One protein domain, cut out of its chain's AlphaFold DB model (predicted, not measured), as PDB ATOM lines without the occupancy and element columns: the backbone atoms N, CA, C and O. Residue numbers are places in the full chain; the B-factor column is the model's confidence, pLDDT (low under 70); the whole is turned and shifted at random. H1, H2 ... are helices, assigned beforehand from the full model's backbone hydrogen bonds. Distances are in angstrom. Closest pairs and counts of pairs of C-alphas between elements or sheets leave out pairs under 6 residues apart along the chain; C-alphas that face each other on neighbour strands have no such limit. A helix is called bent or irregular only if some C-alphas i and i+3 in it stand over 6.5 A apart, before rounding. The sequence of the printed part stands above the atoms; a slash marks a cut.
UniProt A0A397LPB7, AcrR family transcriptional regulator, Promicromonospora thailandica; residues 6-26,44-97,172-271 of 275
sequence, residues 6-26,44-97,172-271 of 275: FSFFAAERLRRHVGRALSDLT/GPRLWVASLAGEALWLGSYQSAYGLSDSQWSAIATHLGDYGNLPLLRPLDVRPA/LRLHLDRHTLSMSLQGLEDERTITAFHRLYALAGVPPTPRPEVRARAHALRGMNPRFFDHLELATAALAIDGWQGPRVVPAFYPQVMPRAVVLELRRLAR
ATOM      1  N   PHE A   6     138.327 200.428  92.329       53.31
ATOM      2  CA  PHE A   6     138.257 200.942  93.706       53.31
ATOM      3  C   PHE A   6     138.645 199.926  94.791       53.31
ATOM      4  O   PHE A   6     139.334 200.290  95.744       53.31
ATOM      5  N   SER A   7     138.273 198.652  94.633       55.94
ATOM      6  CA  SER A   7     138.601 197.598  95.605       55.94
ATOM      7  C   SER A   7     140.099 197.293  95.659       55.94
ATOM      8  O   SER A   7     140.651 197.126  96.743       55.94
ATOM      9  N   PHE A   8     140.772 197.296  94.506       59.56
ATOM     10  CA  PHE A   8     142.215 197.080  94.407       59.56
ATOM     11  C   PHE A   8     142.996 198.189  95.123       59.56
ATOM     12  O   PHE A   8     143.862 197.909  95.951       59.56
ATOM     13  N   PHE A   9     142.643 199.455  94.873       68.81
ATOM     14  CA  PHE A   9     143.281 200.588  95.548       68.81
ATOM     15  C   PHE A   9     143.016 200.598  97.059       68.81
ATOM     16  O   PHE A   9     143.901 200.977  97.830       68.81
ATOM     17  N   ALA A  10     141.834 200.158  97.498       71.00
ATOM     18  CA  ALA A  10     141.512 200.016  98.915       71.00
ATOM     19  C   ALA A  10     142.333 198.903  99.590       71.00
ATOM     20  O   ALA A  10     142.910 199.143 100.653       71.00
ATOM     21  N   ALA A  11     142.465 197.737  98.950       74.31
ATOM     22  CA  ALA A  11     143.281 196.630  99.447       74.31
ATOM     23  C   ALA A  11     144.770 197.006  99.523       74.31
ATOM     24  O   ALA A  11     145.422 196.753 100.532       74.31
ATOM     25  N   GLU A  12     145.306 197.683  98.504       80.69
ATOM     26  CA  GLU A  12     146.697 198.151  98.509       80.69
ATOM     27  C   GLU A  12     146.935 199.247  99.556       80.69
ATOM     28  O   GLU A  12     147.964 199.290 100.233       80.69
ATOM     29  N   ARG A  13     145.960 200.139  99.759       82.06
ATOM     30  CA  ARG A  13     146.011 201.122 100.847       82.06
ATOM     31  C   ARG A  13     146.017 200.436 102.213       82.06
ATOM     32  O   ARG A  13     146.828 200.816 103.056       82.06
ATOM     33  N   LEU A  14     145.165 199.433 102.428       80.25
ATOM     34  CA  LEU A  14     145.151 198.671 103.674       80.25
ATOM     35  C   LEU A  14     146.473 197.925 103.882       80.25
ATOM     36  O   LEU A  14     147.049 198.025 104.961       80.25
ATOM     37  N   ARG A  15     147.007 197.269 102.844       83.06
ATOM     38  CA  ARG A  15     148.309 196.586 102.882       83.06
ATOM     39  C   ARG A  15     149.441 197.525 103.285       83.06
ATOM     40  O   ARG A  15     150.241 197.163 104.137       83.06
ATOM     41  N   ARG A  16     149.475 198.755 102.759       84.44
ATOM     42  CA  ARG A  16     150.453 199.774 103.185       84.44
ATOM     43  C   ARG A  16     150.288 200.177 104.648       84.44
ATOM     44  O   ARG A  16     151.287 200.339 105.342       84.44
ATOM     45  N   HIS A  17     149.055 200.342 105.131       84.00
ATOM     46  CA  HIS A  17     148.811 200.640 106.547       84.00
ATOM     47  C   HIS A  17     149.233 199.486 107.463       84.00
ATOM     48  O   HIS A  17     149.836 199.737 108.504       84.00
ATOM     49  N   VAL A  18     148.948 198.243 107.066       82.25
ATOM     50  CA  VAL A  18     149.372 197.027 107.770       82.25
ATOM     51  C   VAL A  18     150.894 196.910 107.768       82.25
ATOM     52  O   VAL A  18     151.481 196.766 108.829       82.25
ATOM     53  N   GLY A  19     151.542 197.068 106.611       81.44
ATOM     54  CA  GLY A  19     152.999 197.016 106.483       81.44
ATOM     55  C   GLY A  19     153.709 198.024 107.387       81.44
ATOM     56  O   GLY A  19     154.614 197.640 108.115       81.44
ATOM     57  N   ARG A  20     153.247 199.284 107.421       84.75
ATOM     58  CA  ARG A  20     153.783 200.299 108.348       84.75
ATOM     59  C   ARG A  20     153.597 199.896 109.807       84.75
ATOM     60  O   ARG A  20     154.553 199.910 110.565       84.75
ATOM     61  N   ALA A  21     152.386 199.482 110.178       82.06
ATOM     62  CA  ALA A  21     152.103 199.085 111.551       82.06
ATOM     63  C   ALA A  21     152.938 197.877 112.001       82.06
ATOM     64  O   ALA A  21     153.323 197.831 113.161       82.06
ATOM     65  N   LEU A  22     153.234 196.933 111.097       83.12
ATOM     66  CA  LEU A  22     154.114 195.790 111.363       83.12
ATOM     67  C   LEU A  22     155.576 196.202 111.570       83.12
ATOM     68  O   LEU A  22     156.260 195.565 112.366       83.12
ATOM     69  N   SER A  23     156.054 197.238 110.875       80.88
ATOM     70  CA  SER A  23     157.401 197.788 111.082       80.88
ATOM     71  C   SER A  23     157.559 198.489 112.433       80.88
ATOM     72  O   SER A  23     158.662 198.524 112.966       80.88
ATOM     73  N   ASP A  24     156.463 199.004 112.996       80.25
ATOM     74  CA  ASP A  24     156.446 199.729 114.273       80.25
ATOM     75  C   ASP A  24     156.211 198.809 115.494       80.25
ATOM     76  O   ASP A  24     156.101 199.285 116.629       80.25
ATOM     77  N   LEU A  25     156.073 197.490 115.292       78.25
ATOM     78  CA  LEU A  25     155.872 196.537 116.386       78.25
ATOM     79  C   LEU A  25     157.172 196.290 117.155       78.25
ATOM     80  O   LEU A  25     158.213 196.011 116.568       78.25
ATOM     81  N   THR A  26     157.084 196.286 118.485       72.75
ATOM     82  CA  THR A  26     158.143 195.748 119.344       72.75
ATOM     83  C   THR A  26     158.112 194.219 119.254       72.75
ATOM     84  O   THR A  26     157.098 193.605 119.601       72.75
ATOM     85  N   GLY A  44     149.716 178.175 119.094       85.88
ATOM     86  CA  GLY A  44     150.168 178.419 117.720       85.88
ATOM     87  C   GLY A  44     149.825 179.829 117.194       85.88
ATOM     88  O   GLY A  44     148.797 180.401 117.572       85.88
ATOM     89  N   PRO A  45     150.619 180.381 116.253       90.00
ATOM     90  CA  PRO A  45     150.503 181.773 115.801       90.00
ATOM     91  C   PRO A  45     149.141 182.109 115.182       90.00
ATOM     92  O   PRO A  45     148.655 183.226 115.328       90.00
ATOM     93  N   ARG A  46     148.479 181.132 114.549       92.31
ATOM     94  CA  ARG A  46     147.126 181.308 113.995       92.31
ATOM     95  C   ARG A  46     146.086 181.598 115.074       92.31
ATOM     96  O   ARG A  46     145.251 182.472 114.877       92.31
ATOM     97  N   LEU A  47     146.143 180.899 116.211       89.12
ATOM     98  CA  LEU A  47     145.191 181.128 117.300       89.12
ATOM     99  C   LEU A  47     145.437 182.492 117.952       89.12
ATOM    100  O   LEU A  47     144.487 183.218 118.206       89.12
ATOM    101  N   TRP A  48     146.702 182.883 118.114       88.75
ATOM    102  CA  TRP A  48     147.081 184.235 118.536       88.75
ATOM    103  C   TRP A  48     146.490 185.323 117.637       88.75
ATOM    104  O   TRP A  48     145.830 186.241 118.123       88.75
ATOM    105  N   VAL A  49     146.701 185.215 116.322       91.75
ATOM    106  CA  VAL A  49     146.172 186.180 115.351       91.75
ATOM    107  C   VAL A  49     144.642 186.196 115.368       91.75
ATOM    108  O   VAL A  49     144.051 187.274 115.370       91.75
ATOM    109  N   ALA A  50     143.996 185.027 115.425       91.88
ATOM    110  CA  ALA A  50     142.539 184.923 115.487       91.88
ATOM    111  C   ALA A  50     141.974 185.588 116.751       91.88
ATOM    112  O   ALA A  50     141.008 186.346 116.662       91.88
ATOM    113  N   SER A  51     142.612 185.369 117.903       88.00
ATOM    114  CA  SER A  51     142.251 186.015 119.165       88.00
ATOM    115  C   SER A  51     142.393 187.529 119.070       88.00
ATOM    116  O   SER A  51     141.433 188.243 119.342       88.00
ATOM    117  N   LEU A  52     143.533 188.038 118.587       88.25
ATOM    118  CA  LEU A  52     143.742 189.478 118.392       88.25
ATOM    119  C   LEU A  52     142.740 190.094 117.403       88.25
ATOM    120  O   LEU A  52     142.337 191.243 117.558       88.25
ATOM    121  N   ALA A  53     142.323 189.362 116.375       91.38
ATOM    122  CA  ALA A  53     141.299 189.849 115.461       91.38
ATOM    123  C   ALA A  53     139.904 189.852 116.112       91.38
ATOM    124  O   ALA A  53     139.171 190.827 115.958       91.38
ATOM    125  N   GLY A  54     139.546 188.818 116.882       89.81
ATOM    126  CA  GLY A  54     138.282 188.757 117.631       89.81
ATOM    127  C   GLY A  54     138.162 189.871 118.675       89.81
ATOM    128  O   GLY A  54     137.111 190.482 118.845       89.81
ATOM    129  N   GLU A  55     139.271 190.222 119.306       86.06
ATOM    130  CA  GLU A  55     139.394 191.394 120.170       86.06
ATOM    131  C   GLU A  55     139.063 192.709 119.476       86.06
ATOM    132  O   GLU A  55     138.309 193.543 119.980       86.06
ATOM    133  N   ALA A  56     139.629 192.891 118.286       87.81
ATOM    134  CA  ALA A  56     139.349 194.056 117.476       87.81
ATOM    135  C   ALA A  56     137.870 194.112 117.088       87.81
ATOM    136  O   ALA A  56     137.299 195.195 117.098       87.81
ATOM    137  N   LEU A  57     137.217 192.973 116.827       89.12
ATOM    138  CA  LEU A  57     135.771 192.925 116.586       89.12
ATOM    139  C   LEU A  57     134.971 193.468 117.780       89.12
ATOM    140  O   LEU A  57     134.084 194.302 117.590       89.12
ATOM    141  N   TRP A  58     135.322 193.076 119.004       87.81
ATOM    142  CA  TRP A  58     134.695 193.595 120.222       87.81
ATOM    143  C   TRP A  58     134.918 195.097 120.414       87.81
ATOM    144  O   TRP A  58     133.959 195.855 120.589       87.81
ATOM    145  N   LEU A  59     136.172 195.545 120.330       85.44
ATOM    146  CA  LEU A  59     136.530 196.961 120.453       85.44
ATOM    147  C   LEU A  59     135.899 197.805 119.344       85.44
ATOM    148  O   LEU A  59     135.360 198.878 119.599       85.44
ATOM    149  N   GLY A  60     135.919 197.317 118.109       86.19
ATOM    150  CA  GLY A  60     135.353 197.990 116.950       86.19
ATOM    151  C   GLY A  60     133.832 198.038 116.968       86.19
ATOM    152  O   GLY A  60     133.264 199.010 116.470       86.19
ATOM    153  N   SER A  61     133.174 197.045 117.574       88.75
ATOM    154  CA  SER A  61     131.748 197.093 117.898       88.75
ATOM    155  C   SER A  61     131.472 198.221 118.895       88.75
ATOM    156  O   SER A  61     130.651 199.096 118.611       88.75
ATOM    157  N   TYR A  62     132.218 198.271 120.006       87.19
ATOM    158  CA  TYR A  62     132.098 199.333 121.011       87.19
ATOM    159  C   TYR A  62     132.417 200.720 120.453       87.19
ATOM    160  O   TYR A  62     131.763 201.691 120.799       87.19
ATOM    161  N   GLN A  63     133.374 200.849 119.545       86.81
ATOM    162  CA  GLN A  63     133.798 202.141 119.000       86.81
ATOM    163  C   GLN A  63     133.086 202.514 117.696       86.81
ATOM    164  O   GLN A  63     133.364 203.566 117.120       86.81
ATOM    165  N   SER A  64     132.199 201.643 117.192       86.50
ATOM    166  CA  SER A  64     131.610 201.758 115.850       86.50
ATOM    167  C   SER A  64     132.669 202.023 114.765       86.50
ATOM    168  O   SER A  64     132.465 202.809 113.839       86.50
ATOM    169  N   ALA A  65     133.841 201.392 114.894       84.38
ATOM    170  CA  ALA A  65     135.047 201.785 114.168       84.38
ATOM    171  C   ALA A  65     135.002 201.404 112.683       84.38
ATOM    172  O   ALA A  65     135.422 202.184 111.826       84.38
ATOM    173  N   TYR A  66     134.495 200.207 112.377       82.12
ATOM    174  CA  TYR A  66     134.686 199.583 111.067       82.12
ATOM    175  C   TYR A  66     133.602 199.892 110.040       82.12
ATOM    176  O   TYR A  66     133.874 199.781 108.851       82.12
ATOM    177  N   GLY A  67     132.399 200.297 110.466       79.19
ATOM    178  CA  GLY A  67     131.263 200.551 109.568       79.19
ATOM    179  C   GLY A  67     130.990 199.404 108.585       79.19
ATOM    180  O   GLY A  67     130.760 199.658 107.404       79.19
ATOM    181  N   LEU A  68     131.088 198.165 109.074       83.69
ATOM    182  CA  LEU A  68     130.799 196.936 108.334       83.69
ATOM    183  C   LEU A  68     129.291 196.659 108.334       83.69
ATOM    184  O   LEU A  68     128.610 196.974 109.311       83.69
ATOM    185  N   SER A  69     128.785 196.037 107.268       86.00
ATOM    186  CA  SER A  69     127.434 195.462 107.257       86.00
ATOM    187  C   SER A  69     127.355 194.214 108.141       86.00
ATOM    188  O   SER A  69     128.368 193.554 108.374       86.00
ATOM    189  N   ASP A  70     126.151 193.833 108.571       87.50
ATOM    190  CA  ASP A  70     125.921 192.594 109.338       87.50
ATOM    191  C   ASP A  70     126.513 191.362 108.626       87.50
ATOM    192  O   ASP A  70     127.216 190.557 109.226       87.50
ATOM    193  N   SER A  71     126.345 191.263 107.303       87.25
ATOM    194  CA  SER A  71     126.937 190.177 106.507       87.25
ATOM    195  C   SER A  71     128.469 190.150 106.537       87.25
ATOM    196  O   SER A  71     129.060 189.073 106.521       87.25
ATOM    197  N   GLN A  72     129.125 191.312 106.594       87.06
ATOM    198  CA  GLN A  72     130.581 191.404 106.696       87.06
ATOM    199  C   GLN A  72     131.057 191.025 108.097       87.06
ATOM    200  O   GLN A  72     132.039 190.299 108.219       87.06
ATOM    201  N   TRP A  73     130.348 191.459 109.141       89.38
ATOM    202  CA  TRP A  73     130.616 191.032 110.512       89.38
ATOM    203  C   TRP A  73     130.554 189.506 110.654       89.38
ATOM    204  O   TRP A  73     131.523 188.897 111.107       89.38
ATOM    205  N   SER A  74     129.464 188.889 110.189       91.62
ATOM    206  CA  SER A  74     129.271 187.432 110.190       91.62
ATOM    207  C   SER A  74     130.356 186.692 109.408       91.62
ATOM    208  O   SER A  74     130.884 185.678 109.867       91.62
ATOM    209  N   ALA A  75     130.735 187.217 108.240       90.44
ATOM    210  CA  ALA A  75     131.767 186.623 107.400       90.44
ATOM    211  C   ALA A  75     133.147 186.641 108.059       90.44
ATOM    212  O   ALA A  75     133.848 185.634 108.028       90.44
ATOM    213  N   ILE A  76     133.529 187.763 108.675       91.69
ATOM    214  CA  ILE A  76     134.803 187.865 109.392       91.69
ATOM    215  C   ILE A  76     134.789 186.932 110.598       91.69
ATOM    216  O   ILE A  76     135.719 186.152 110.754       91.69
ATOM    217  N   ALA A  77     133.745 186.971 111.428       92.25
ATOM    218  CA  ALA A  77     133.673 186.136 112.625       92.25
ATOM    219  C   ALA A  77     133.731 184.636 112.280       92.25
ATOM    220  O   ALA A  77     134.484 183.890 112.904       92.25
ATOM    221  N   THR A  78     133.009 184.209 111.239       93.50
ATOM    222  CA  THR A  78     133.064 182.827 110.734       93.50
ATOM    223  C   THR A  78     134.461 182.487 110.212       93.50
ATOM    224  O   THR A  78     135.031 181.472 110.605       93.50
ATOM    225  N   HIS A  79     135.065 183.373 109.411       94.19
ATOM    226  CA  HIS A  79     136.425 183.187 108.908       94.19
ATOM    227  C   HIS A  79     137.461 183.069 110.032       94.19
ATOM    228  O   HIS A  79     138.362 182.244 109.931       94.19
ATOM    229  N   LEU A  80     137.347 183.856 111.106       93.50
ATOM    230  CA  LEU A  80     138.232 183.747 112.270       93.50
ATOM    231  C   LEU A  80     138.079 182.397 112.978       93.50
ATOM    232  O   LEU A  80     139.077 181.838 113.433       93.50
ATOM    233  N   GLY A  81     136.858 181.860 113.022       92.19
ATOM    234  CA  GLY A  81     136.587 180.507 113.496       92.19
ATOM    235  C   GLY A  81     137.333 179.443 112.696       92.19
ATOM    236  O   GLY A  81     138.087 178.653 113.269       92.19
ATOM    237  N   ASP A  82     137.201 179.480 111.371       93.50
ATOM    238  CA  ASP A  82     137.894 178.553 110.469       93.50
ATOM    239  C   ASP A  82     139.419 178.735 110.537       93.50
ATOM    240  O   ASP A  82     140.193 177.778 110.628       93.50
ATOM    241  N   TYR A  83     139.876 179.988 110.538       93.56
ATOM    242  CA  TYR A  83     141.288 180.344 110.570       93.56
ATOM    243  C   TYR A  83     141.968 179.888 111.870       93.56
ATOM    244  O   TYR A  83     143.082 179.351 111.810       93.56
ATOM    245  N   GLY A  84     141.290 180.041 113.011       90.44
ATOM    246  CA  GLY A  84     141.722 179.582 114.332       90.44
ATOM    247  C   GLY A  84     141.507 178.086 114.600       90.44
ATOM    248  O   GLY A  84     141.925 177.605 115.655       90.44
ATOM    249  N   ASN A  85     140.903 177.345 113.660       91.69
ATOM    250  CA  ASN A  85     140.516 175.937 113.807       91.69
ATOM    251  C   ASN A  85     139.628 175.697 115.043       91.69
ATOM    252  O   ASN A  85     139.928 174.863 115.907       91.69
ATOM    253  N   LEU A  86     138.572 176.500 115.160       90.12
ATOM    254  CA  LEU A  86     137.644 176.478 116.283       90.12
ATOM    255  C   LEU A  86     136.516 175.458 116.069       90.12
ATOM    256  O   LEU A  86     136.052 175.287 114.943       90.12
ATOM    257  N   PRO A  87     136.018 174.811 117.138       86.81
ATOM    258  CA  PRO A  87     134.909 173.861 117.063       86.81
ATOM    259  C   PRO A  87     133.543 174.568 116.930       86.81
ATOM    260  O   PRO A  87     132.659 174.403 117.771       86.81
ATOM    261  N   LEU A  88     133.355 175.385 115.890       85.69
ATOM    262  CA  LEU A  88     132.074 176.038 115.615       85.69
ATOM    263  C   LEU A  88     131.120 175.069 114.902       85.69
ATOM    264  O   LEU A  88     131.465 174.463 113.894       85.69
ATOM    265  N   LEU A  89     129.894 174.945 115.417       85.06
ATOM    266  CA  LEU A  89     128.872 174.041 114.862       85.06
ATOM    267  C   LEU A  89     128.162 174.608 113.623       85.06
ATOM    268  O   LEU A  89     127.506 173.871 112.893       85.06
ATOM    269  N   ARG A  90     128.240 175.926 113.421       89.81
ATOM    270  CA  ARG A  90     127.608 176.647 112.314       89.81
ATOM    271  C   ARG A  90     128.335 177.970 112.050       89.81
ATOM    272  O   ARG A  90     129.003 178.469 112.959       89.81
ATOM    273  N   PRO A  91     128.146 178.572 110.864       89.75
ATOM    274  CA  PRO A  91     128.490 179.970 110.639       89.75
ATOM    275  C   PRO A  91     127.818 180.889 111.667       89.75
ATOM    276  O   PRO A  91     126.681 180.639 112.094       89.75
ATOM    277  N   LEU A  92     128.528 181.945 112.052       89.94
ATOM    278  CA  LEU A  92     128.075 182.916 113.047       89.94
ATOM    279  C   LEU A  92     127.204 183.994 112.386       89.94
ATOM    280  O   LEU A  92     127.546 184.489 111.314       89.94
ATOM    281  N   ASP A  93     126.101 184.370 113.033       90.62
ATOM    282  CA  ASP A  93     125.193 185.453 112.632       90.62
ATOM    283  C   ASP A  93     125.379 186.656 113.569       90.62
ATOM    284  O   ASP A  93     124.696 186.818 114.581       90.62
ATOM    285  N   VAL A  94     126.369 187.485 113.249       86.19
ATOM    286  CA  VAL A  94     126.862 188.567 114.102       86.19
ATOM    287  C   VAL A  94     126.225 189.894 113.695       86.19
ATOM    288  O   VAL A  94     126.384 190.351 112.562       86.19
ATOM    289  N   ARG A  95     125.524 190.549 114.633       82.12
ATOM    290  CA  ARG A  95     124.768 191.794 114.373       82.12
ATOM    291  C   ARG A  95     125.001 192.881 115.431       82.12
ATOM    292  O   ARG A  95     124.075 193.298 116.126       82.12
ATOM    293  N   PRO A  96     126.231 193.403 115.554       72.94
ATOM    294  CA  PRO A  96     126.607 194.316 116.625       72.94
ATOM    295  C   PRO A  96     126.084 195.743 116.434       72.94
ATOM    296  O   PRO A  96     126.289 196.579 117.313       72.94
ATOM    297  N   ALA A  97     125.413 196.052 115.322       62.50
ATOM    298  CA  ALA A  97     124.910 197.389 115.003       62.50
ATOM    299  C   ALA A  97     123.439 197.632 115.407       62.50
ATOM    300  O   ALA A  97     122.893 198.688 115.098       62.50
ATOM    301  N   LEU A 172     138.192 188.071 126.702       50.47
ATOM    302  CA  LEU A 172     139.301 187.605 125.880       50.47
ATOM    303  C   LEU A 172     140.540 188.343 126.369       50.47
ATOM    304  O   LEU A 172     140.467 189.568 126.457       50.47
ATOM    305  N   ARG A 173     141.545 187.579 126.837       56.34
ATOM    306  CA  ARG A 173     142.910 187.990 127.233       56.34
ATOM    307  C   ARG A 173     143.533 187.174 128.348       56.34
ATOM    308  O   ARG A 173     144.752 187.099 128.385       56.34
ATOM    309  N   LEU A 174     142.739 186.550 129.218       53.38
ATOM    310  CA  LEU A 174     143.304 185.747 130.313       53.38
ATOM    311  C   LEU A 174     143.682 184.328 129.867       53.38
ATOM    312  O   LEU A 174     144.612 183.748 130.416       53.38
ATOM    313  N   HIS A 175     143.002 183.795 128.845       65.62
ATOM    314  CA  HIS A 175     143.246 182.454 128.315       65.62
ATOM    315  C   HIS A 175     143.260 182.469 126.783       65.62
ATOM    316  O   HIS A 175     142.267 182.795 126.126       65.62
ATOM    317  N   LEU A 176     144.416 182.147 126.203       75.38
ATOM    318  CA  LEU A 176     144.611 182.031 124.759       75.38
ATOM    319  C   LEU A 176     144.335 180.595 124.303       75.38
ATOM    320  O   LEU A 176     145.237 179.867 123.899       75.38
ATOM    321  N   ASP A 177     143.071 180.185 124.344       81.75
ATOM    322  CA  ASP A 177     142.654 178.856 123.902       81.75
ATOM    323  C   ASP A 177     141.448 178.888 122.949       81.75
ATOM    324  O   ASP A 177     140.764 179.900 122.758       81.75
ATOM    325  N   ARG A 178     141.205 177.747 122.292       86.69
ATOM    326  CA  ARG A 178     140.144 177.612 121.284       86.69
ATOM    327  C   ARG A 178     138.751 177.724 121.894       86.69
ATOM    328  O   ARG A 178     137.840 178.195 121.217       86.69
ATOM    329  N   HIS A 179     138.564 177.270 123.129       85.94
ATOM    330  CA  HIS A 179     137.274 177.308 123.802       85.94
ATOM    331  C   HIS A 179     136.887 178.752 124.135       85.94
ATOM    332  O   HIS A 179     135.810 179.192 123.729       85.94
ATOM    333  N   THR A 180     137.780 179.519 124.765       81.25
ATOM    334  CA  THR A 180     137.553 180.940 125.069       81.25
ATOM    335  C   THR A 180     137.323 181.759 123.800       81.25
ATOM    336  O   THR A 180     136.373 182.545 123.753       81.25
ATOM    337  N   LEU A 181     138.111 181.544 122.737       85.69
ATOM    338  CA  LEU A 181     137.883 182.252 121.474       85.69
ATOM    339  C   LEU A 181     136.534 181.888 120.836       85.69
ATOM    340  O   LEU A 181     135.832 182.774 120.351       85.69
ATOM    341  N   SER A 182     136.133 180.613 120.878       89.44
ATOM    342  CA  SER A 182     134.829 180.178 120.351       89.44
ATOM    343  C   SER A 182     133.678 180.852 121.091       89.44
ATOM    344  O   SER A 182     132.804 181.439 120.455       89.44
ATOM    345  N   MET A 183     133.717 180.823 122.427       86.44
ATOM    346  CA  MET A 183     132.718 181.467 123.284       86.44
ATOM    347  C   MET A 183     132.628 182.966 123.010       86.44
ATOM    348  O   MET A 183     131.539 183.529 122.948       86.44
ATOM    349  N   SER A 184     133.772 183.613 122.802       85.69
ATOM    350  CA  SER A 184     133.809 185.039 122.526       85.69
ATOM    351  C   SER A 184     133.234 185.409 121.160       85.69
ATOM    352  O   SER A 184     132.429 186.335 121.067       85.69
ATOM    353  N   LEU A 185     133.600 184.679 120.101       89.44
ATOM    354  CA  LEU A 185     133.051 184.925 118.766       89.44
ATOM    355  C   LEU A 185     131.544 184.634 118.719       89.44
ATOM    356  O   LEU A 185     130.804 185.391 118.097       89.44
ATOM    357  N   GLN A 186     131.075 183.597 119.419       89.94
ATOM    358  CA  GLN A 186     129.643 183.313 119.586       89.94
ATOM    359  C   GLN A 186     128.924 184.399 120.399       89.94
ATOM    360  O   GLN A 186     127.775 184.729 120.112       89.94
ATOM    361  N   GLY A 187     129.597 185.013 121.376       87.88
ATOM    362  CA  GLY A 187     129.054 186.130 122.152       87.88
ATOM    363  C   GLY A 187     128.685 187.352 121.302       87.88
ATOM    364  O   GLY A 187     127.789 188.107 121.676       87.88
ATOM    365  N   LEU A 188     129.310 187.526 120.130       88.44
ATOM    366  CA  LEU A 188     128.966 188.583 119.172       88.44
ATOM    367  C   LEU A 188     127.606 188.361 118.471       88.44
ATOM    368  O   LEU A 188     127.133 189.251 117.764       88.44
ATOM    369  N   GLU A 189     126.964 187.203 118.647       89.88
ATOM    370  CA  GLU A 189     125.597 186.945 118.166       89.88
ATOM    371  C   GLU A 189     124.523 187.420 119.167       89.88
ATOM    372  O   GLU A 189     123.358 187.580 118.802       89.88
ATOM    373  N   ASP A 190     124.889 187.660 120.433       88.06
ATOM    374  CA  ASP A 190     123.951 188.004 121.506       88.06
ATOM    375  C   ASP A 190     124.051 189.482 121.907       88.06
ATOM    376  O   ASP A 190     124.992 189.916 122.572       88.06
ATOM    377  N   GLU A 191     123.016 190.259 121.590       87.00
ATOM    378  CA  GLU A 191     122.923 191.685 121.930       87.00
ATOM    379  C   GLU A 191     123.069 191.963 123.437       87.00
ATOM    380  O   GLU A 191     123.586 193.015 123.828       87.00
ATOM    381  N   ARG A 192     122.643 191.037 124.309       85.50
ATOM    382  CA  ARG A 192     122.812 191.198 125.763       85.50
ATOM    383  C   ARG A 192     124.277 191.077 126.155       85.50
ATOM    384  O   ARG A 192     124.773 191.915 126.906       85.50
ATOM    385  N   THR A 193     124.963 190.079 125.609       86.25
ATOM    386  CA  THR A 193     126.408 189.891 125.762       86.25
ATOM    387  C   THR A 193     127.175 191.099 125.224       86.25
ATOM    388  O   THR A 193     128.042 191.633 125.917       86.25
ATOM    389  N   ILE A 194     126.785 191.620 124.057       87.19
ATOM    390  CA  ILE A 194     127.389 192.828 123.485       87.19
ATOM    391  C   ILE A 194     127.204 194.044 124.385       87.19
ATOM    392  O   ILE A 194     128.166 194.753 124.676       87.19
ATOM    393  N   THR A 195     125.982 194.265 124.864       88.06
ATOM    394  CA  THR A 195     125.666 195.359 125.787       88.06
ATOM    395  C   THR A 195     126.533 195.286 127.043       88.06
ATOM    396  O   THR A 195     127.113 196.288 127.456       88.06
ATOM    397  N   ALA A 196     126.666 194.095 127.628       84.56
ATOM    398  CA  ALA A 196     127.459 193.891 128.828       84.56
ATOM    399  C   ALA A 196     128.962 194.152 128.567       84.56
ATOM    400  O   ALA A 196     129.608 194.844 129.355       84.56
ATOM    401  N   PHE A 197     129.502 193.727 127.416       83.31
ATOM    402  CA  PHE A 197     130.898 193.998 127.024       83.31
ATOM    403  C   PHE A 197     131.154 195.487 126.802       83.31
ATOM    404  O   PHE A 197     132.176 196.016 127.229       83.31
ATOM    405  N   HIS A 198     130.220 196.191 126.163       88.06
ATOM    406  CA  HIS A 198     130.323 197.636 125.939       88.06
ATOM    407  C   HIS A 198     130.356 198.411 127.257       88.06
ATOM    408  O   HIS A 198     131.129 199.358 127.401       88.06
ATOM    409  N   ARG A 199     129.553 197.984 128.237       88.31
ATOM    410  CA  ARG A 199     129.570 198.549 129.591       88.31
ATOM    411  C   ARG A 199     130.895 198.271 130.292       88.31
ATOM    412  O   ARG A 199     131.459 199.197 130.861       88.31
ATOM    413  N   LEU A 200     131.430 197.051 130.193       83.56
ATOM    414  CA  LEU A 200     132.759 196.741 130.726       83.56
ATOM    415  C   LEU A 200     133.852 197.597 130.080       83.56
ATOM    416  O   LEU A 200     134.688 198.126 130.800       83.56
ATOM    417  N   TYR A 201     133.829 197.808 128.762       82.75
ATOM    418  CA  TYR A 201     134.792 198.694 128.101       82.75
ATOM    419  C   TYR A 201     134.702 200.136 128.600       82.75
ATOM    420  O   TYR A 201     135.732 200.746 128.889       82.75
ATOM    421  N   ALA A 202     133.488 200.663 128.767       84.69
ATOM    422  CA  ALA A 202     133.288 201.990 129.340       84.69
ATOM    423  C   ALA A 202     133.810 202.074 130.789       84.69
ATOM    424  O   ALA A 202     134.456 203.054 131.156       84.69
ATOM    425  N   LEU A 203     133.578 201.037 131.601       82.81
ATOM    426  CA  LEU A 203     134.069 200.940 132.983       82.81
ATOM    427  C   LEU A 203     135.567 200.614 133.086       82.81
ATOM    428  O   LEU A 203     136.175 200.838 134.123       82.81
ATOM    429  N   ALA A 204     136.184 200.116 132.020       78.50
ATOM    430  CA  ALA A 204     137.632 199.969 131.912       78.50
ATOM    431  C   ALA A 204     138.308 201.261 131.412       78.50
ATOM    432  O   ALA A 204     139.524 201.291 131.234       78.50
ATOM    433  N   GLY A 205     137.536 202.323 131.150       77.50
ATOM    434  CA  GLY A 205     138.048 203.596 130.645       77.50
ATOM    435  C   GLY A 205     138.460 203.560 129.171       77.50
ATOM    436  O   GLY A 205     139.218 204.424 128.724       77.50
ATOM    437  N   VAL A 206     137.987 202.578 128.395       80.56
ATOM    438  CA  VAL A 206     138.250 202.538 126.954       80.56
ATOM    439  C   VAL A 206     137.523 203.705 126.281       80.56
ATOM    440  O   VAL A 206     136.309 203.837 126.435       80.56
ATOM    441  N   PRO A 207     138.219 204.546 125.492       80.44
ATOM    442  CA  PRO A 207     137.569 205.650 124.803       80.44
ATOM    443  C   PRO A 207     136.496 205.151 123.820       80.44
ATOM    444  O   PRO A 207     136.758 204.211 123.059       80.44
ATOM    445  N   PRO A 208     135.327 205.816 123.741       79.62
ATOM    446  CA  PRO A 208     134.248 205.434 122.826       79.62
ATOM    447  C   PRO A 208     134.583 205.730 121.360       79.62
ATOM    448  O   PRO A 208     133.867 205.306 120.458       79.62
ATOM    449  N   THR A 209     135.663 206.477 121.107       84.25
ATOM    450  CA  THR A 209     136.134 206.786 119.759       84.25
ATOM    451  C   THR A 209     137.450 206.064 119.468       84.25
ATOM    452  O   THR A 209     138.349 206.052 120.312       84.25
ATOM    453  N   PRO A 210     137.594 205.473 118.271       83.44
ATOM    454  CA  PRO A 210     138.818 204.783 117.892       83.44
ATOM    455  C   PRO A 210     139.950 205.779 117.619       83.44
ATOM    456  O   PRO A 210     139.728 206.893 117.126       83.44
ATOM    457  N   ARG A 211     141.191 205.346 117.876       83.94
ATOM    458  CA  ARG A 211     142.403 206.123 117.570       83.94
ATOM    459  C   ARG A 211     142.507 206.452 116.067       83.94
ATOM    460  O   ARG A 211     141.967 205.709 115.239       83.94
ATOM    461  N   PRO A 212     143.198 207.542 115.676       85.06
ATOM    462  CA  PRO A 212     143.348 207.935 114.271       85.06
ATOM    463  C   PRO A 212     143.854 206.817 113.346       85.06
ATOM    464  O   PRO A 212     143.345 206.670 112.236       85.06
ATOM    465  N   GLU A 213     144.799 205.999 113.806       83.50
ATOM    466  CA  GLU A 213     145.406 204.906 113.040       83.50
ATOM    467  C   GLU A 213     144.390 203.791 112.757       83.50
ATOM    468  O   GLU A 213     144.285 203.318 111.621       83.50
ATOM    469  N   VAL A 214     143.585 203.438 113.766       83.75
ATOM    470  CA  VAL A 214     142.473 202.481 113.644       83.75
ATOM    471  C   VAL A 214     141.422 203.031 112.678       83.75
ATOM    472  O   VAL A 214     140.993 202.326 111.767       83.75
ATOM    473  N   ARG A 215     141.065 204.322 112.778       84.88
ATOM    474  CA  ARG A 215     140.133 204.971 111.830       84.88
ATOM    475  C   ARG A 215     140.630 204.922 110.389       84.88
ATOM    476  O   ARG A 215     139.837 204.674 109.481       84.88
ATOM    477  N   ALA A 216     141.923 205.154 110.165       83.88
ATOM    478  CA  ALA A 216     142.515 205.116 108.832       83.88
ATOM    479  C   ALA A 216     142.453 203.704 108.221       83.88
ATOM    480  O   ALA A 216     142.053 203.557 107.062       83.88
ATOM    481  N   ARG A 217     142.777 202.665 109.004       87.12
ATOM    482  CA  ARG A 217     142.645 201.261 108.578       87.12
ATOM    483  C   ARG A 217     141.190 200.865 108.349       87.12
ATOM    484  O   ARG A 217     140.880 200.326 107.293       87.12
ATOM    485  N   ALA A 218     140.287 201.223 109.257       83.50
ATOM    486  CA  ALA A 218     138.854 200.987 109.116       83.50
ATOM    487  C   ALA A 218     138.256 201.660 107.868       83.50
ATOM    488  O   ALA A 218     137.421 201.087 107.170       83.50
ATOM    489  N   HIS A 219     138.697 202.874 107.531       82.75
ATOM    490  CA  HIS A 219     138.307 203.526 106.282       82.75
ATOM    491  C   HIS A 219     138.801 202.748 105.052       82.75
ATOM    492  O   HIS A 219     138.060 202.603 104.081       82.75
ATOM    493  N   ALA A 220     140.039 202.247 105.066       81.50
ATOM    494  CA  ALA A 220     140.546 201.408 103.980       81.50
ATOM    495  C   ALA A 220     139.773 200.077 103.879       81.50
ATOM    496  O   ALA A 220     139.443 199.659 102.772       81.50
ATOM    497  N   LEU A 221     139.405 199.481 105.020       80.44
ATOM    498  CA  LEU A 221     138.581 198.273 105.117       80.44
ATOM    499  C   LEU A 221     137.216 198.450 104.432       80.44
ATOM    500  O   LEU A 221     136.843 197.645 103.580       80.44
ATOM    501  N   ARG A 222     136.520 199.560 104.712       76.25
ATOM    502  CA  ARG A 222     135.232 199.903 104.077       76.25
ATOM    503  C   ARG A 222     135.318 200.077 102.562       76.25
ATOM    504  O   ARG A 222     134.370 199.753 101.854       76.25
ATOM    505  N   GLY A 223     136.445 200.568 102.051       70.75
ATOM    506  CA  GLY A 223     136.653 200.777 100.616       70.75
ATOM    507  C   GLY A 223     136.702 199.488  99.779       70.75
ATOM    508  O   GLY A 223     136.646 199.563  98.555       70.75
ATOM    509  N   MET A 224     136.782 198.308 100.405       70.25
ATOM    510  CA  MET A 224     136.894 197.009  99.717       70.25
ATOM    511  C   MET A 224     135.541 196.375  99.310       70.25
ATOM    512  O   MET A 224     135.502 195.223  98.880       70.25
ATOM    513  N   ASN A 225     134.430 197.114  99.417       59.94
ATOM    514  CA  ASN A 225     133.050 196.594  99.439       59.94
ATOM    515  C   ASN A 225     132.410 196.020  98.139       59.94
ATOM    516  O   ASN A 225     131.201 195.833  98.117       59.94
ATOM    517  N   PRO A 226     133.124 195.686  97.050       53.41
ATOM    518  CA  PRO A 226     132.560 194.738  96.071       53.41
ATOM    519  C   PRO A 226     133.089 193.304  96.217       53.41
ATOM    520  O   PRO A 226     132.475 192.375  95.707       53.41
ATOM    521  N   ARG A 227     134.243 193.111  96.873       61.50
ATOM    522  CA  ARG A 227     134.979 191.828  96.929       61.50
ATOM    523  C   ARG A 227     135.615 191.569  98.290       61.50
ATOM    524  O   ARG A 227     136.676 190.968  98.389       61.50
ATOM    525  N   PHE A 228     134.971 192.055  99.345       65.25
ATOM    526  CA  PHE A 228     135.469 191.974 100.718       65.25
ATOM    527  C   PHE A 228     135.966 190.561 101.096       65.25
ATOM    528  O   PHE A 228     137.003 190.414 101.740       65.25
ATOM    529  N   PHE A 229     135.272 189.530 100.604       65.31
ATOM    530  CA  PHE A 229     135.589 188.119 100.820       65.31
ATOM    531  C   PHE A 229     136.944 187.670 100.242       65.31
ATOM    532  O   PHE A 229     137.609 186.838 100.851       65.31
ATOM    533  N   ASP A 230     137.413 188.269  99.140       72.12
ATOM    534  CA  ASP A 230     138.703 187.929  98.507       72.12
ATOM    535  C   ASP A 230     139.909 188.387  99.353       72.12
ATOM    536  O   ASP A 230     141.067 188.084  99.046       72.12
ATOM    537  N   HIS A 231     139.661 189.177 100.401       79.25
ATOM    538  CA  HIS A 231     140.681 189.842 101.206       79.25
ATOM    539  C   HIS A 231     140.534 189.570 102.711       79.25
ATOM    540  O   HIS A 231     141.101 190.309 103.516       79.25
ATOM    541  N   LEU A 232     139.828 188.498 103.099       86.94
ATOM    542  CA  LEU A 232     139.622 188.127 104.506       86.94
ATOM    543  C   LEU A 232     140.932 187.898 105.275       86.94
ATOM    544  O   LEU A 232     141.025 188.295 106.433       86.94
ATOM    545  N   GLU A 233     141.976 187.364 104.635       90.75
ATOM    546  CA  GLU A 233     143.305 187.238 105.258       90.75
ATOM    547  C   GLU A 233     143.913 188.611 105.602       90.75
ATOM    548  O   GLU A 233     144.384 188.834 106.716       90.75
ATOM    549  N   LEU A 234     143.850 189.569 104.669       89.88
ATOM    550  CA  LEU A 234     144.356 190.927 104.886       89.88
ATOM    551  C   LEU A 234     143.515 191.679 105.931       89.88
ATOM    552  O   LEU A 234     144.067 192.418 106.746       89.88
ATOM    553  N   ALA A 235     142.194 191.481 105.926       89.31
ATOM    554  CA  ALA A 235     141.303 192.007 106.953       89.31
ATOM    555  C   ALA A 235     141.641 191.424 108.334       89.31
ATOM    556  O   ALA A 235     141.740 192.177 109.297       89.31
ATOM    557  N   THR A 236     141.908 190.119 108.418       92.88
ATOM    558  CA  THR A 236     142.334 189.436 109.649       92.88
ATOM    559  C   THR A 236     143.639 190.017 110.182       92.88
ATOM    560  O   THR A 236     143.716 190.350 111.362       92.88
ATOM    561  N   ALA A 237     144.640 190.234 109.323       92.62
ATOM    562  CA  ALA A 237     145.891 190.876 109.729       92.62
ATOM    563  C   ALA A 237     145.675 192.310 110.242       92.62
ATOM    564  O   ALA A 237     146.240 192.699 111.264       92.62
ATOM    565  N   ALA A 238     144.841 193.100 109.557       91.19
ATOM    566  CA  ALA A 238     144.523 194.463 109.975       91.19
ATOM    567  C   ALA A 238     143.794 194.510 111.327       91.19
ATOM    568  O   ALA A 238     144.158 195.312 112.186       91.19
ATOM    569  N   LEU A 239     142.813 193.627 111.528       91.38
ATOM    570  CA  LEU A 239     142.080 193.492 112.784       91.38
ATOM    571  C   LEU A 239     143.001 193.024 113.910       91.38
ATOM    572  O   LEU A 239     143.000 193.619 114.975       91.38
ATOM    573  N   ALA A 240     143.856 192.031 113.679       91.00
ATOM    574  CA  ALA A 240     144.800 191.577 114.695       91.00
ATOM    575  C   ALA A 240     145.765 192.690 115.150       91.00
ATOM    576  O   ALA A 240     146.061 192.817 116.338       91.00
ATOM    577  N   ILE A 241     146.202 193.556 114.230       89.06
ATOM    578  CA  ILE A 241     146.988 194.754 114.568       89.06
ATOM    579  C   ILE A 241     146.167 195.738 115.409       89.06
ATOM    580  O   ILE A 241     146.681 196.275 116.390       89.06
ATOM    581  N   ASP A 242     144.899 195.970 115.063       87.19
ATOM    582  CA  ASP A 242     144.008 196.812 115.867       87.19
ATOM    583  C   ASP A 242     143.809 196.241 117.277       87.19
ATOM    584  O   ASP A 242     143.893 196.987 118.251       87.19
ATOM    585  N   GLY A 243     143.615 194.927 117.408       84.31
ATOM    586  CA  GLY A 243     143.428 194.248 118.693       84.31
ATOM    587  C   GLY A 243     144.685 194.216 119.561       84.31
ATOM    588  O   GLY A 243     144.577 194.221 120.791       84.31
ATOM    589  N   TRP A 244     145.869 194.253 118.940       82.62
ATOM    590  CA  TRP A 244     147.148 194.458 119.624       82.62
ATOM    591  C   TRP A 244     147.331 195.908 120.097       82.62
ATOM    592  O   TRP A 244     147.796 196.157 121.207       82.62
ATOM    593  N   GLN A 245     146.959 196.890 119.271       78.31
ATOM    594  CA  GLN A 245     147.180 198.310 119.568       78.31
ATOM    595  C   GLN A 245     146.115 198.928 120.487       78.31
ATOM    596  O   GLN A 245     146.425 199.853 121.250       78.31
ATOM    597  N   GLY A 246     144.871 198.457 120.403       68.62
ATOM    598  CA  GLY A 246     143.716 198.980 121.139       68.62
ATOM    599  C   GLY A 246     143.912 199.044 122.662       68.62
ATOM    600  O   GLY A 246     143.717 200.110 123.244       68.62
ATOM    601  N   PRO A 247     144.394 197.980 123.317       58.31
ATOM    602  CA  PRO A 247     144.492 197.885 124.772       58.31
ATOM    603  C   PRO A 247     145.885 198.176 125.321       58.31
ATOM    604  O   PRO A 247     146.185 197.823 126.456       58.31
ATOM    605  N   ARG A 248     146.693 198.981 124.621       56.75
ATOM    606  CA  ARG A 248     147.840 199.659 125.261       56.75
ATOM    607  C   ARG A 248     147.444 200.561 126.452       56.75
ATOM    608  O   ARG A 248     148.312 201.159 127.069       56.75
ATOM    609  N   VAL A 249     146.147 200.685 126.751       49.38
ATOM    610  CA  VAL A 249     145.579 201.384 127.916       49.38
ATOM    611  C   VAL A 249     145.401 200.449 129.131       49.38
ATOM    612  O   VAL A 249     145.221 200.941 130.236       49.38
ATOM    613  N   VAL A 250     145.510 199.120 128.963       48.72
ATOM    614  CA  VAL A 250     145.423 198.130 130.058       48.72
ATOM    615  C   VAL A 250     146.643 197.186 130.005       48.72
ATOM    616  O   VAL A 250     146.540 196.054 129.535       48.72
ATOM    617  N   PRO A 251     147.831 197.647 130.447       44.62
ATOM    618  CA  PRO A 251     149.113 196.962 130.229       44.62
ATOM    619  C   PRO A 251     149.281 195.628 130.970       44.62
ATOM    620  O   PRO A 251     150.214 194.891 130.673       44.62
ATOM    621  N   ALA A 252     148.419 195.326 131.943       42.88
ATOM    622  CA  ALA A 252     148.622 194.242 132.907       42.88
ATOM    623  C   ALA A 252     148.400 192.821 132.352       42.88
ATOM    624  O   ALA A 252     148.683 191.857 133.052       42.88
ATOM    625  N   PHE A 253     147.897 192.675 131.121       50.47
ATOM    626  CA  PHE A 253     147.399 191.388 130.615       50.47
ATOM    627  C   PHE A 253     148.052 190.921 129.302       50.47
ATOM    628  O   PHE A 253     147.539 190.003 128.671       50.47
ATOM    629  N   TYR A 254     149.164 191.538 128.871       57.19
ATOM    630  CA  TYR A 254     149.909 191.125 127.672       57.19
ATOM    631  C   TYR A 254     151.418 191.174 127.833       57.19
ATOM    632  O   TYR A 254     151.934 192.075 128.498       57.19
ATOM    633  N   PRO A 255     152.136 190.332 127.067       61.16
ATOM    634  CA  PRO A 255     153.513 190.618 126.720       61.16
ATOM    635  C   PRO A 255     153.602 192.017 126.100       61.16
ATOM    636  O   PRO A 255     152.868 192.351 125.172       61.16
ATOM    637  N   GLN A 256     154.543 192.835 126.566       68.69
ATOM    638  CA  GLN A 256     154.826 194.152 125.968       68.69
ATOM    639  C   GLN A 256     155.362 194.044 124.529       68.69
ATOM    640  O   GLN A 256     155.515 195.038 123.816       68.69
ATOM    641  N   VAL A 257     155.657 192.816 124.109       76.25
ATOM    642  CA  VAL A 257     156.396 192.469 122.916       76.25
ATOM    643  C   VAL A 257     155.660 191.346 122.188       76.25
ATOM    644  O   VAL A 257     155.275 190.351 122.798       76.25
ATOM    645  N   MET A 258     155.447 191.492 120.880       81.25
ATOM    646  CA  MET A 258     154.742 190.474 120.098       81.25
ATOM    647  C   MET A 258     155.687 189.306 119.766       81.25
ATOM    648  O   MET A 258     156.808 189.555 119.304       81.25
ATOM    649  N   PRO A 259     155.254 188.037 119.922       83.88
ATOM    650  CA  PRO A 259     156.070 186.897 119.523       83.88
ATOM    651  C   PRO A 259     156.404 186.940 118.028       83.88
ATOM    652  O   PRO A 259     155.532 187.179 117.186       83.88
ATOM    653  N   ARG A 260     157.658 186.645 117.671       85.62
ATOM    654  CA  ARG A 260     158.130 186.698 116.277       85.62
ATOM    655  C   ARG A 260     157.299 185.826 115.332       85.62
ATOM    656  O   ARG A 260     156.986 186.253 114.222       85.62
ATOM    657  N   ALA A 261     156.891 184.638 115.777       88.00
ATOM    658  CA  ALA A 261     156.044 183.735 114.996       88.00
ATOM    659  C   ALA A 261     154.681 184.359 114.634       88.00
ATOM    660  O   ALA A 261     154.180 184.149 113.530       88.00
ATOM    661  N   VAL A 262     154.106 185.172 115.528       89.12
ATOM    662  CA  VAL A 262     152.857 185.908 115.277       89.12
ATOM    663  C   VAL A 262     153.095 187.009 114.244       89.12
ATOM    664  O   VAL A 262     152.317 187.144 113.304       89.12
ATOM    665  N   VAL A 263     154.209 187.743 114.342       89.31
ATOM    666  CA  VAL A 263     154.581 188.769 113.349       89.31
ATOM    667  C   VAL A 263     154.774 188.162 111.955       89.31
ATOM    668  O   VAL A 263     154.298 188.724 110.967       89.31
ATOM    669  N   LEU A 264     155.441 187.007 111.857       90.75
ATOM    670  CA  LEU A 264     155.620 186.287 110.590       90.75
ATOM    671  C   LEU A 264     154.280 185.851 109.990       90.75
ATOM    672  O   LEU A 264     154.065 186.017 108.788       90.75
ATOM    673  N   GLU A 265     153.358 185.361 110.815       94.12
ATOM    674  CA  GLU A 265     152.019 184.984 110.363       94.12
ATOM    675  C   GLU A 265     151.202 186.201 109.894       94.12
ATOM    676  O   GLU A 265     150.557 186.147 108.844       94.12
ATOM    677  N   LEU A 266     151.292 187.343 110.586       93.31
ATOM    678  CA  LEU A 266     150.669 188.594 110.141       93.31
ATOM    679  C   LEU A 266     151.248 189.084 108.805       93.31
ATOM    680  O   LEU A 266     150.494 189.500 107.922       93.31
ATOM    681  N   ARG A 267     152.574 189.004 108.621       92.00
ATOM    682  CA  ARG A 267     153.242 189.317 107.345       92.00
ATOM    683  C   ARG A 267     152.756 188.399 106.223       92.00
ATOM    684  O   ARG A 267     152.442 188.896 105.139       92.00
ATOM    685  N   ARG A 268     152.614 187.093 106.490       94.62
ATOM    686  CA  ARG A 268     152.066 186.108 105.540       94.62
ATOM    687  C   ARG A 268     150.652 186.488 105.100       94.62
ATOM    688  O   ARG A 268     150.408 186.603 103.901       94.62
ATOM    689  N   LEU A 269     149.748 186.731 106.052       92.31
ATOM    690  CA  LEU A 269     148.360 187.132 105.784       92.31
ATOM    691  C   LEU A 269     148.271 188.446 104.994       92.31
ATOM    692  O   LEU A 269     147.462 188.587 104.078       92.31
ATOM    693  N   ALA A 270     149.137 189.409 105.314       88.25
ATOM    694  CA  ALA A 270     149.201 190.689 104.619       88.25
ATOM    695  C   ALA A 270     149.904 190.613 103.248       88.25
ATOM    696  O   ALA A 270     149.823 191.563 102.459       88.25
ATOM    697  N   ARG A 271     150.578 189.490 102.956       87.38
ATOM    698  CA  ARG A 271     151.505 189.297 101.829       87.38
ATOM    699  C   ARG A 271     152.614 190.357 101.798       87.38
ATOM    700  O   ARG A 271     152.948 190.887 100.741       87.38
TER     701      ARG A 271
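Overview. This is residues 6 to 26, 44 to 97 and 172 to 271 of the 275 residues of the protein "AcrR family transcriptional regulator" of Promicromonospora thailandica (UniProt A0A397LPB7). Two small helix bundles are set crosswise, H1, H6, H7 and H8 in one and H2, H3 and H4 in the other, with H7 crossing H2 in the core. Both are up and down, each helix running against the one before it; H5 lies by the end of H2. The printed part has 175 residues, with named helices H1 to H8 in chain order and no named strand: all helix. It is compact, radius of gyration of the C-alphas 14.8 A, spans 38 by 35 by 32 A.

Along the chain. Find C-alpha 45 at (150.503, 181.773, 115.801); from there H2, residues 45 to 62, runs 26.0 A. H7, residues 228 to 245, 23.1 A, is irregular, C-alphas 230 and 233 being 8.2 A apart. H1, residues 6 to 23, is 26.0 A long. Look also for H3, 70 to 83; H4, 178 to 187; H5, 191 to 203; H6, 212 to 222; and H8, 260 to 270, ending at (149.201, 190.689, 104.619).

Arrangement. Start where H2 touches residues 236 to 244 of H7, about perpendicular at 83 degrees; their closest C-alphas, Ala 53 and Ala 240, are 4.0 A apart. H2 and H3 form a hairpin, closest C-alphas Ala 50 and Leu 80, 5.5 A. H5 only just touches H2, with 3 pairs of C-alphas within 8 A, the closest Tyr 62 and His 198, 5.5 A. H1 touches H7, closest C-alphas Val 18 and Ala 238, 5.9 A. Every O i to N i+4 pair is within hydrogen-bond range except in H7, 11 of 14.

Size, cuts and confidence. Residues 27 to 43 and 98 to 171 are cut out, leaving C-alpha gaps of 19.1 A and 20.5 A. H7 to H8 is a long link; pLDDT is under 70 in 25 residues, among them 246 to 256.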